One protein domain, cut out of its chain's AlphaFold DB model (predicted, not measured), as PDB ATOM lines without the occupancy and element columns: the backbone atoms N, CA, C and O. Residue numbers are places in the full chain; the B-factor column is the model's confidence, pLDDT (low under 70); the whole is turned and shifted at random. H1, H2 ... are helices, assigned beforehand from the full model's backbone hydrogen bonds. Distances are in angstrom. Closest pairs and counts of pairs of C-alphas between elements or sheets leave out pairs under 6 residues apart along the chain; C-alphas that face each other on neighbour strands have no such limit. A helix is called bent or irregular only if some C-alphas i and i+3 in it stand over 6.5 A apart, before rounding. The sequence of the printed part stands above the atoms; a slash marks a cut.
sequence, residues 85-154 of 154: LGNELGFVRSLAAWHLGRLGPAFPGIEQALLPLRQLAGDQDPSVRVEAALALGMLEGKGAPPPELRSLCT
ATOM      1  N   LEU A  85     134.599  95.094  88.200       98.38
ATOM      2  CA  LEU A  85     133.347  95.858  88.078       98.38
ATOM      3  C   LEU A  85     132.103  94.977  88.262       98.38
ATOM      4  O   LEU A  85     131.040  95.499  88.568       98.38
ATOM      5  N   GLY A  86     132.219  93.657  88.096       97.06
ATOM      6  CA  GLY A  86     131.144  92.692  88.338       97.06
ATOM      7  C   GLY A  86     131.162  92.055  89.733       97.06
ATOM      8  O   GLY A  86     130.431  91.094  89.961       97.06
ATOM      9  N   ASN A  87     132.009  92.530  90.652       98.12
ATOM     10  CA  ASN A  87     132.179  91.915  91.969       98.12
ATOM     11  C   ASN A  87     130.901  91.995  92.830       98.12
ATOM     12  O   ASN A  87     130.147  92.965  92.752       98.12
ATOM     13  N   GLU A  88     130.672  91.015  93.707       97.12
ATOM     14  CA  GLU A  88     129.519  91.007  94.621       97.12
ATOM     15  C   GLU A  88     129.524  92.193  95.605       97.12
ATOM     16  O   GLU A  88     128.473  92.755  95.928       97.12
ATOM     17  N   LEU A  89     130.711  92.639  96.028       97.31
ATOM     18  CA  LEU A  89     130.884  93.738  96.971       97.31
ATOM     19  C   LEU A  89     130.868  95.084  96.240       97.31
ATOM     20  O   LEU A  89     131.758  95.374  95.438       97.31
ATOM     21  N   GLY A  90     129.918  95.956  96.594       97.38
ATOM     22  CA  GLY A  90     129.816  97.310  96.026       97.38
ATOM     23  C   GLY A  90     131.107  98.116  96.177       97.38
ATOM     24  O   GLY A  90     131.579  98.725  95.220       97.38
ATOM     25  N   PHE A  91     131.768  98.009  97.334       96.81
ATOM     26  CA  PHE A  91     133.073  98.632  97.553       96.81
ATOM     27  C   PHE A  91     134.117  98.216  96.501       96.81
ATOM     28  O   PHE A  91     134.808  99.078  95.963       96.81
ATOM     29  N   VAL A  92     134.212  96.928  96.152       98.31
ATOM     30  CA  VAL A  92     135.186  96.449  95.154       98.31
ATOM     31  C   VAL A  92     134.841  96.976  93.763       98.31
ATOM     32  O   VAL A  92     135.734  97.475  93.078       98.31
ATOM     33  N   ARG A  93     133.555  96.961  93.385       98.56
ATOM     34  CA  ARG A  93     133.097  97.536  92.109       98.56
ATOM     35  C   ARG A  93     133.463  99.015  91.994       98.56
ATOM     36  O   ARG A  93     134.034  99.438  90.991       98.56
ATOM     37  N   SER A  94     133.187  99.791  93.047       97.62
ATOM     38  CA  SER A  94     133.514 101.221  93.102       97.62
ATOM     39  C   SER A  94     135.024 101.478  93.028       97.62
ATOM     40  O   SER A  94     135.467 102.347  92.280       97.62
ATOM     41  N   LEU A  95     135.830 100.670  93.726       97.75
ATOM     42  CA  LEU A  95     137.288 100.784  93.734       97.75
ATOM     43  C   LEU A  95     137.884 100.475  92.353       97.75
ATOM     44  O   LEU A  95     138.776 101.183  91.888       97.75
ATOM     45  N   ALA A  96     137.376  99.442  91.679       98.31
ATOM     46  CA  ALA A  96     137.781  99.098  90.323       98.31
ATOM     47  C   ALA A  96     137.447 100.224  89.331       98.31
ATOM     48  O   ALA A  96     138.310 100.634  88.551       98.31
ATOM     49  N   ALA A  97     136.234 100.788  89.415       98.19
ATOM     50  CA  ALA A  97     135.819 101.921  88.590       98.19
ATOM     51  C   ALA A  97     136.714 103.148  88.813       98.19
ATOM     52  O   ALA A  97     137.205 103.745  87.852       98.19
ATOM     53  N   TRP A  98     136.992 103.471  90.077       96.62
ATOM     54  CA  TRP A  98     137.870 104.573  90.458       96.62
ATOM     55  C   TRP A  98     139.269 104.429  89.849       96.62
ATOM     56  O   TRP A  98     139.797 105.375  89.257       96.62
ATOM     57  N   HIS A  99     139.867 103.237  89.937       97.25
ATOM     58  CA  HIS A  99     141.179 102.983  89.345       97.25
ATOM     59  C   HIS A  99     141.161 103.089  87.819       97.25
ATOM     60  O   HIS A  99     142.041 103.752  87.274       97.25
ATOM     61  N   LEU A 100     140.159 102.520  87.138       96.69
ATOM     62  CA  LEU A 100     140.015 102.635  85.680       96.69
ATOM     63  C   LEU A 100     139.940 104.097  85.233       96.69
ATOM     64  O   LEU A 100     140.676 104.496  84.334       96.69
ATOM     65  N   GLY A 101     139.125 104.922  85.898       95.50
ATOM     66  CA  GLY A 101     139.033 106.352  85.594       95.50
ATOM     67  C   GLY A 101     140.381 107.071  85.696       95.50
ATOM     68  O   GLY A 101     140.726 107.887  84.840       95.50
ATOM     69  N   ARG A 102     141.183 106.724  86.710       93.69
ATOM     70  CA  ARG A 102     142.491 107.342  86.972       93.69
ATOM     71  C   ARG A 102     143.614 106.903  86.043       93.69
ATOM     72  O   ARG A 102     144.607 107.623  85.962       93.69
ATOM     73  N   LEU A 103     143.481 105.767  85.362       92.12
ATOM     74  CA  LEU A 103     144.404 105.413  84.279       92.12
ATOM     75  C   LEU A 103     144.328 106.447  83.147       92.12
ATOM     76  O   LEU A 103     145.341 106.780  82.534       92.12
ATOM     77  N   GLY A 104     143.141 107.025  82.949       91.25
ATOM     78  CA  GLY A 104     142.905 108.102  82.004       91.25
ATOM     79  C   GLY A 104     142.734 107.619  80.558       91.25
ATOM     80  O   GLY A 104     143.020 106.469  80.228       91.25
ATOM     81  N   PRO A 105     142.275 108.515  79.667       91.69
ATOM     82  CA  PRO A 105     141.856 108.170  78.306       91.69
ATOM     83  C   PRO A 105     142.988 107.692  77.390       91.69
ATOM     84  O   PRO A 105     142.726 107.076  76.363       91.69
ATOM     85  N   ALA A 106     144.242 108.000  77.729       90.50
ATOM     86  CA  ALA A 106     145.411 107.637  76.928       90.50
ATOM     87  C   ALA A 106     146.029 106.286  77.332       90.50
ATOM     88  O   ALA A 106     147.015 105.867  76.725       90.50
ATOM     89  N   PHE A 107     145.501 105.623  78.368       92.62
ATOM     90  CA  PHE A 107     146.051 104.355  78.831       92.62
ATOM     91  C   PHE A 107     145.721 103.224  77.840       92.62
ATOM     92  O   PHE A 107     144.564 103.102  77.432       92.62
ATOM     93  N   PRO A 108     146.688 102.378  77.437       91.75
ATOM     94  CA  PRO A 108     146.422 101.314  76.470       91.75
ATOM     95  C   PRO A 108     145.333 100.343  76.952       91.75
ATOM     96  O   PRO A 108     145.356  99.904  78.099       91.75
ATOM     97  N   GLY A 109     144.385  99.988  76.081       91.88
ATOM     98  CA  GLY A 109     143.312  99.034  76.392       91.88
ATOM     99  C   GLY A 109     142.146  99.612  77.198       91.88
ATOM    100  O   GLY A 109     141.161  98.907  77.430       91.88
ATOM    101  N   ILE A 110     142.220 100.878  77.626       94.25
ATOM    102  CA  ILE A 110     141.211 101.493  78.495       94.25
ATOM    103  C   ILE A 110     139.836 101.622  77.828       94.25
ATOM    104  O   ILE A 110     138.812 101.654  78.510       94.25
ATOM    105  N   GLU A 111     139.780 101.622  76.496       92.62
ATOM    106  CA  GLU A 111     138.541 101.640  75.722       92.62
ATOM    107  C   GLU A 111     137.620 100.450  76.040       92.62
ATOM    108  O   GLU A 111     136.395 100.577  75.967       92.62
ATOM    109  N   GLN A 112     138.191  99.319  76.471       94.81
ATOM    110  CA  GLN A 112     137.445  98.121  76.866       94.81
ATOM    111  C   GLN A 112     136.615  98.347  78.137       94.81
ATOM    112  O   GLN A 112     135.600  97.682  78.335       94.81
ATOM    113  N   ALA A 113     136.999  99.314  78.978       96.12
ATOM    114  CA  ALA A 113     136.299  99.630  80.218       96.12
ATOM    115  C   ALA A 113     135.029 100.469  80.004       96.12
ATOM    116  O   ALA A 113     134.167 100.499  80.881       96.12
ATOM    117  N   LEU A 114     134.869 101.126  78.849       95.00
ATOM    118  CA  LEU A 114     133.772 102.075  78.625       95.00
ATOM    119  C   LEU A 114     132.388 101.418  78.712       95.00
ATOM    120  O   LEU A 114     131.481 101.967  79.333       95.00
ATOM    121  N   LEU A 115     132.202 100.249  78.093       95.44
ATOM    122  CA  LEU A 115     130.911  99.556  78.135       95.44
ATOM    123  C   LEU A 115     130.598  98.990  79.537       95.44
ATOM    124  O   LEU A 115     129.515  99.297  80.042       95.44
ATOM    125  N   PRO A 116     131.508  98.249  80.202       97.69
ATOM    126  CA  PRO A 116     131.320  97.815  81.587       97.69
ATOM    127  C   PRO A 116     131.019  98.965  82.555       97.69
ATOM    128  O   PRO A 116     130.095  98.863  83.357       97.69
ATOM    129  N   LEU A 117     131.722 100.097  82.447       96.94
ATOM    130  CA  LEU A 117     131.464 101.262  83.297       96.94
ATOM    131  C   LEU A 117     130.091 101.892  83.024       96.94
ATOM    132  O   LEU A 117     129.420 102.316  83.960       96.94
ATOM    133  N   ARG A 118     129.622 101.924  81.768       95.69
ATOM    134  CA  ARG A 118     128.257 102.393  81.448       95.69
ATOM    135  C   ARG A 118     127.186 101.491  82.045       95.69
ATOM    136  O   ARG A 118     126.165 101.996  82.497       95.69
ATOM    137  N   GLN A 119     127.414 100.181  82.062       95.62
ATOM    138  CA  GLN A 119     126.522  99.240  82.743       95.62
ATOM    139  C   GLN A 119     126.556  99.461  84.260       95.62
ATOM    140  O   GLN A 119     125.503  99.535  84.890       95.62
ATOM    141  N   LEU A 120     127.751  99.654  84.827       96.44
ATOM    142  CA  LEU A 120     127.950  99.919  86.250       96.44
ATOM    143  C   LEU A 120     127.340 101.254  86.706       96.44
ATOM    144  O   LEU A 120     126.951 101.401  87.859       96.44
ATOM    145  N   ALA A 121     127.161 102.227  85.812       94.38
ATOM    146  CA  ALA A 121     126.419 103.444  86.136       94.38
ATOM    147  C   ALA A 121     124.947 103.162  86.515       94.38
ATOM    148  O   ALA A 121     124.325 103.988  87.176       94.38
ATOM    149  N   GLY A 122     124.398 101.997  86.152       91.75
ATOM    150  CA  GLY A 122     123.083 101.511  86.583       91.75
ATOM    151  C   GLY A 122     123.094 100.646  87.851       91.75
ATOM    152  O   GLY A 122     122.101  99.970  88.121       91.75
ATOM    153  N   ASP A 123     124.199 100.613  88.604       96.75
ATOM    154  CA  ASP A 123     124.327  99.797  89.815       96.75
ATOM    155  C   ASP A 123     123.278 100.143  90.888       96.75
ATOM    156  O   ASP A 123     122.798 101.275  91.012       96.75
ATOM    157  N   GLN A 124     122.928  99.149  91.704       94.06
ATOM    158  CA  GLN A 124     121.975  99.324  92.800       94.06
ATOM    159  C   GLN A 124     122.534 100.240  93.897       94.06
ATOM    160  O   GLN A 124     121.784 101.002  94.509       94.06
ATOM    161  N   ASP A 125     123.847 100.204  94.117       94.69
ATOM    162  CA  ASP A 125     124.541 101.032  95.095       94.69
ATOM    163  C   ASP A 125     124.807 102.444  94.523       94.69
ATOM    164  O   ASP A 125     125.522 102.584  93.522       94.69
ATOM    165  N   PRO A 126     124.269 103.516  95.141       92.00
ATOM    166  CA  PRO A 126     124.505 104.889  94.700       92.00
ATOM    167  C   PRO A 126     125.980 105.286  94.638       92.00
ATOM    168  O   PRO A 126     126.374 106.005  93.720       92.00
ATOM    169  N   SER A 127     126.807 104.814  95.573       90.50
ATOM    170  CA  SER A 127     128.239 105.115  95.576       90.50
ATOM    171  C   SER A 127     128.933 104.492  94.367       90.50
ATOM    172  O   SER A 127     129.767 105.137  93.736       90.50
ATOM    173  N   VAL A 128     128.534 103.277  93.983       96.50
ATOM    174  CA  VAL A 128     129.061 102.601  92.790       96.50
ATOM    175  C   VAL A 128     128.647 103.332  91.512       96.50
ATOM    176  O   VAL A 128     129.492 103.551  90.642       96.50
ATOM    177  N   ARG A 129     127.385 103.776  91.411       96.25
ATOM    178  CA  ARG A 129     126.915 104.560  90.253       96.25
ATOM    179  C   ARG A 129     127.722 105.837  90.056       96.25
ATOM    180  O   ARG A 129     128.115 106.147  88.932       96.25
ATOM    181  N   VAL A 130     127.969 106.568  91.146       91.62
ATOM    182  CA  VAL A 130     128.741 107.817  91.122       91.62
ATOM    183  C   VAL A 130     130.165 107.555  90.640       91.62
ATOM    184  O   VAL A 130     130.623 108.241  89.729       91.62
ATOM    185  N   GLU A 131     130.846 106.545  91.185       94.69
ATOM    186  CA  GLU A 131     132.215 106.218  90.769       94.69
ATOM    187  C   GLU A 131     132.288 105.773  89.304       94.69
ATOM    188  O   GLU A 131     133.166 106.216  88.562       94.69
ATOM    189  N   ALA A 132     131.325 104.976  88.836       96.00
ATOM    190  CA  ALA A 132     131.239 104.587  87.430       96.00
ATOM    191  C   ALA A 132     131.052 105.803  86.505       96.00
ATOM    192  O   ALA A 132     131.727 105.928  85.479       96.00
ATOM    193  N   ALA A 133     130.173 106.734  86.884       93.50
ATOM    194  CA  ALA A 133     129.928 107.951  86.121       93.50
ATOM    195  C   ALA A 133     131.162 108.873  86.102       93.50
ATOM    196  O   ALA A 133     131.510 109.417  85.050       93.50
ATOM    197  N   LEU A 134     131.851 109.031  87.240       92.44
ATOM    198  CA  LEU A 134     133.101 109.791  87.333       92.44
ATOM    199  C   LEU A 134     134.193 109.176  86.457       92.44
ATOM    200  O   LEU A 134     134.841 109.898  85.697       92.44
ATOM    201  N   ALA A 135     134.365 107.853  86.515       95.50
ATOM    202  CA  ALA A 135     135.329 107.135  85.691       95.50
ATOM    203  C   ALA A 135     135.071 107.365  84.196       95.50
ATOM    204  O   ALA A 135     135.987 107.735  83.466       95.50
ATOM    205  N   LEU A 136     133.816 107.261  83.744       94.88
ATOM    206  CA  LEU A 136     133.444 107.581  82.361       94.88
ATOM    207  C   LEU A 136     133.752 109.032  81.993       94.88
ATOM    208  O   LEU A 136     134.298 109.291  80.925       94.88
ATOM    209  N   GLY A 137     133.461 109.982  82.883       91.25
ATOM    210  CA  GLY A 137     133.792 111.392  82.671       91.25
ATOM    211  C   GLY A 137     135.292 111.642  82.480       91.25
ATOM    212  O   GLY A 137     135.684 112.452  81.633       91.25
ATOM    213  N   MET A 138     136.135 110.928  83.234       92.50
ATOM    214  CA  MET A 138     137.593 110.973  83.089       92.50
ATOM    215  C   MET A 138     138.049 110.358  81.757       92.50
ATOM    216  O   MET A 138     138.848 110.970  81.047       92.50
ATOM    217  N   LEU A 139     137.513 109.192  81.388       90.69
ATOM    218  CA  LEU A 139     137.904 108.459  80.177       90.69
ATOM    219  C   LEU A 139     137.365 109.063  78.873       90.69
ATOM    220  O   LEU A 139     137.947 108.861  77.815       90.69
ATOM    221  N   GLU A 140     136.285 109.835  78.919       85.44
ATOM    222  CA  GLU A 140     135.765 110.554  77.749       85.44
ATOM    223  C   GLU A 140     136.367 111.966  77.607       85.44
ATOM    224  O   GLU A 140     135.952 112.741  76.744       85.44
ATOM    225  N   GLY A 141     137.344 112.327  78.451       70.75
ATOM    226  CA  GLY A 141     138.042 113.614  78.388       70.75
ATOM    227  C   GLY A 141     137.206 114.812  78.851       70.75
ATOM    228  O   GLY A 141     137.561 115.954  78.564       70.75
ATOM    229  N   LYS A 142     136.095 114.577  79.565       58.56
ATOM    230  CA  LYS A 142     135.180 115.632  80.032       58.56
ATOM    231  C   LYS A 142     135.415 116.055  81.480       58.56
ATOM    232  O   LYS A 142     134.831 117.050  81.901       58.56
ATOM    233  N   GLY A 143     136.215 115.319  82.261       54.00
ATOM    234  CA  GLY A 143     136.500 115.601  83.681       54.00
ATOM    235  C   GLY A 143     135.273 115.569  84.611       54.00
ATOM    236  O   GLY A 143     135.414 115.657  85.826       54.00
ATOM    237  N   ALA A 144     134.078 115.419  84.043       52.91
ATOM    238  CA  ALA A 144     132.776 115.367  84.679       52.91
ATOM    239  C   ALA A 144     131.964 114.243  84.016       52.91
ATOM    240  O   ALA A 144     132.128 114.021  82.809       52.91
ATOM    241  N   PRO A 145     131.087 113.551  84.766       55.84
ATOM    242  CA  PRO A 145     130.264 112.482  84.220       55.84
ATOM    243  C   PRO A 145     129.452 112.992  83.017       55.84
ATOM    244  O   PRO A 145     128.973 114.140  83.053       55.84
ATOM    245  N   PRO A 146     129.296 112.175  81.954       55.94
ATOM    246  CA  PRO A 146     128.470 112.503  80.796       55.94
ATOM    247  C   PRO A 146     127.097 113.043  81.227       55.94
ATOM    248  O   PRO A 146     126.559 112.571  82.235       55.94
ATOM    249  N   PRO A 147     126.524 114.041  80.523       58.25
ATOM    250  CA  PRO A 147     125.239 114.641  80.891       58.25
ATOM    251  C   PRO A 147     124.133 113.614  81.158       58.25
ATOM    252  O   PRO A 147     123.310 113.820  82.046       58.25
ATOM    253  N   GLU A 148     124.162 112.497  80.435       63.16
ATOM    254  CA  GLU A 148     123.208 111.393  80.497       63.16
ATOM    255  C   GLU A 148     123.269 110.617  81.824       63.16
ATOM    256  O   GLU A 148     122.290 109.983  82.201       63.16
ATOM    257  N   LEU A 149     124.391 110.686  82.551       62.41
ATOM    258  CA  LEU A 149     124.601 109.980  83.821       62.41
ATOM    259  C   LEU A 149     124.410 110.876  85.049       62.41
ATOM    260  O   LEU A 149     124.447 110.393  86.177       62.41
ATOM    261  N   ARG A 150     124.169 112.181  84.866       64.00
ATOM    262  CA  ARG A 150     123.971 113.122  85.987       64.00
ATOM    263  C   ARG A 150     122.716 112.824  86.808       64.00
ATOM    264  O   ARG A 150     122.699 113.117  87.998       64.00
ATOM    265  N   SER A 151     121.695 112.229  86.193       65.81
ATOM    266  CA  SER A 151     120.459 111.795  86.859       65.81
ATOM    267  C   SER A 151     120.650 110.582  87.774       65.81
ATOM    268  O   SER A 151     119.773 110.285  88.575       65.81
ATOM    269  N   LEU A 152     121.781 109.879  87.666       60.66
ATOM    270  CA  LEU A 152     122.083 108.685  88.461       60.66
ATOM    271  C   LEU A 152     122.772 109.031  89.793       60.66
ATOM    272  O   LEU A 152     122.879 108.166  90.666       60.66
ATOM    273  N   CYS A 153     123.214 110.289  89.935       51.72
ATOM    274  CA  CYS A 153     123.884 110.845  91.112       51.72
ATOM    275  C   CYS A 153     122.926 111.520  92.118       51.72
ATOM    276  O   CYS A 153     123.398 112.026  93.135       51.72
ATOM    277  N   THR A 154     121.622 111.575  91.827       51.41
ATOM    278  CA  THR A 154     120.560 112.119  92.702       51.41
ATOM    279  C   THR A 154     119.737 111.003  93.315       51.41
ATOM    280  O   THR A 154     119.350 111.144  94.492       51.41
TER     281      THR A 154
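What this domain is: This is residues 85 to 154 of the 154 residues of an uncharacterized protein of Bradyrhizobium sp. Leo170 (UniProt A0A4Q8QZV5). Three helices, H1, H2 and H3, pack side by side as a small up-and-down bundle, each running against the one before it, with their centres in a triangle. The short helix H4 folds back on H3, on the side of H3 away from H1, and makes a less well formed end of the chain. The printed part has 70 residues with four named helices, in the order H1, H2, H3, H4, and no named strand; the class is all helix, with 45 residues in the helices. The whole is compact, with a radius of gyration of the C-alphas of 10.7 A, and spans 29 by 25 by 16 A.

Where its parts are: Find C-alpha 90 at (129.816, 97.310, 96.026); from there H1, residues 90 to 103, runs 20.4 A to C-alpha 103 at (144.404, 105.413, 84.279). H3, residues 126 to 139, is 14 residues long, as is H1, and runs 20.1 A from its first to its last C-alpha. Between them along the chain you find H2, residues 110 to 120, 15.4 A long. H2 is only just irregular: C-alphas 112 and 115 are 6.8 A apart. Look last at H4, residues 147 to 152, which runs 10.1 A and ends with C-alpha 152 at (122.083, 108.685, 88.461). H4 too is only just irregular, with C-alphas 148 and 151 6.9 A apart.

How they stand to each other: Start at H3, the hub, which touches the three other helices. H1 touches H3 and runs the same way at a shallow tilt of 13 degrees; look at Gly 101 and Ala 135, their closest C-alphas, 3.8 A apart. H2 touches H3 and runs opposite ways to it at a shallow tilt of 27 degrees, closest at the C-alphas of Leu 117 and Ala 132, 5.3 A apart; the two form a hairpin. H1 and H2 form another hairpin, at a shallow tilt of 32 degrees. There H1 touches H2 with residues 97 to 103 alone, and the closest C-alphas are those of Ala 97 and Leu 117, 6.9 A apart. H3 and H4 are also a hairpin, at a shallow tilt of 16 degrees, with the C-alphas of Ala 133 and Leu 149 closest at 6.1 A. H4 is apart from H1 and H2. In H1 and H3 every O i to N i+4 pair is within hydrogen-bond range; in H2 4 of 7 are, and in H4 0 of 2, beside 2 of 3 O i to N i+3 pairs.

The domain as a whole: The two C-alphas farthest apart are those of Pro 108 and Thr 154, the chain's last residue, at 32.4 A. The printed part has no cut. The link from H2 to H3 is tight, and those from H1 to H2 and from H3 to H4 are short. In the B-factor column you find a mean pLDDT of the printed part of 87.6, and residues 142 to 154, of which 147 to 152 belong to H4, are under 70.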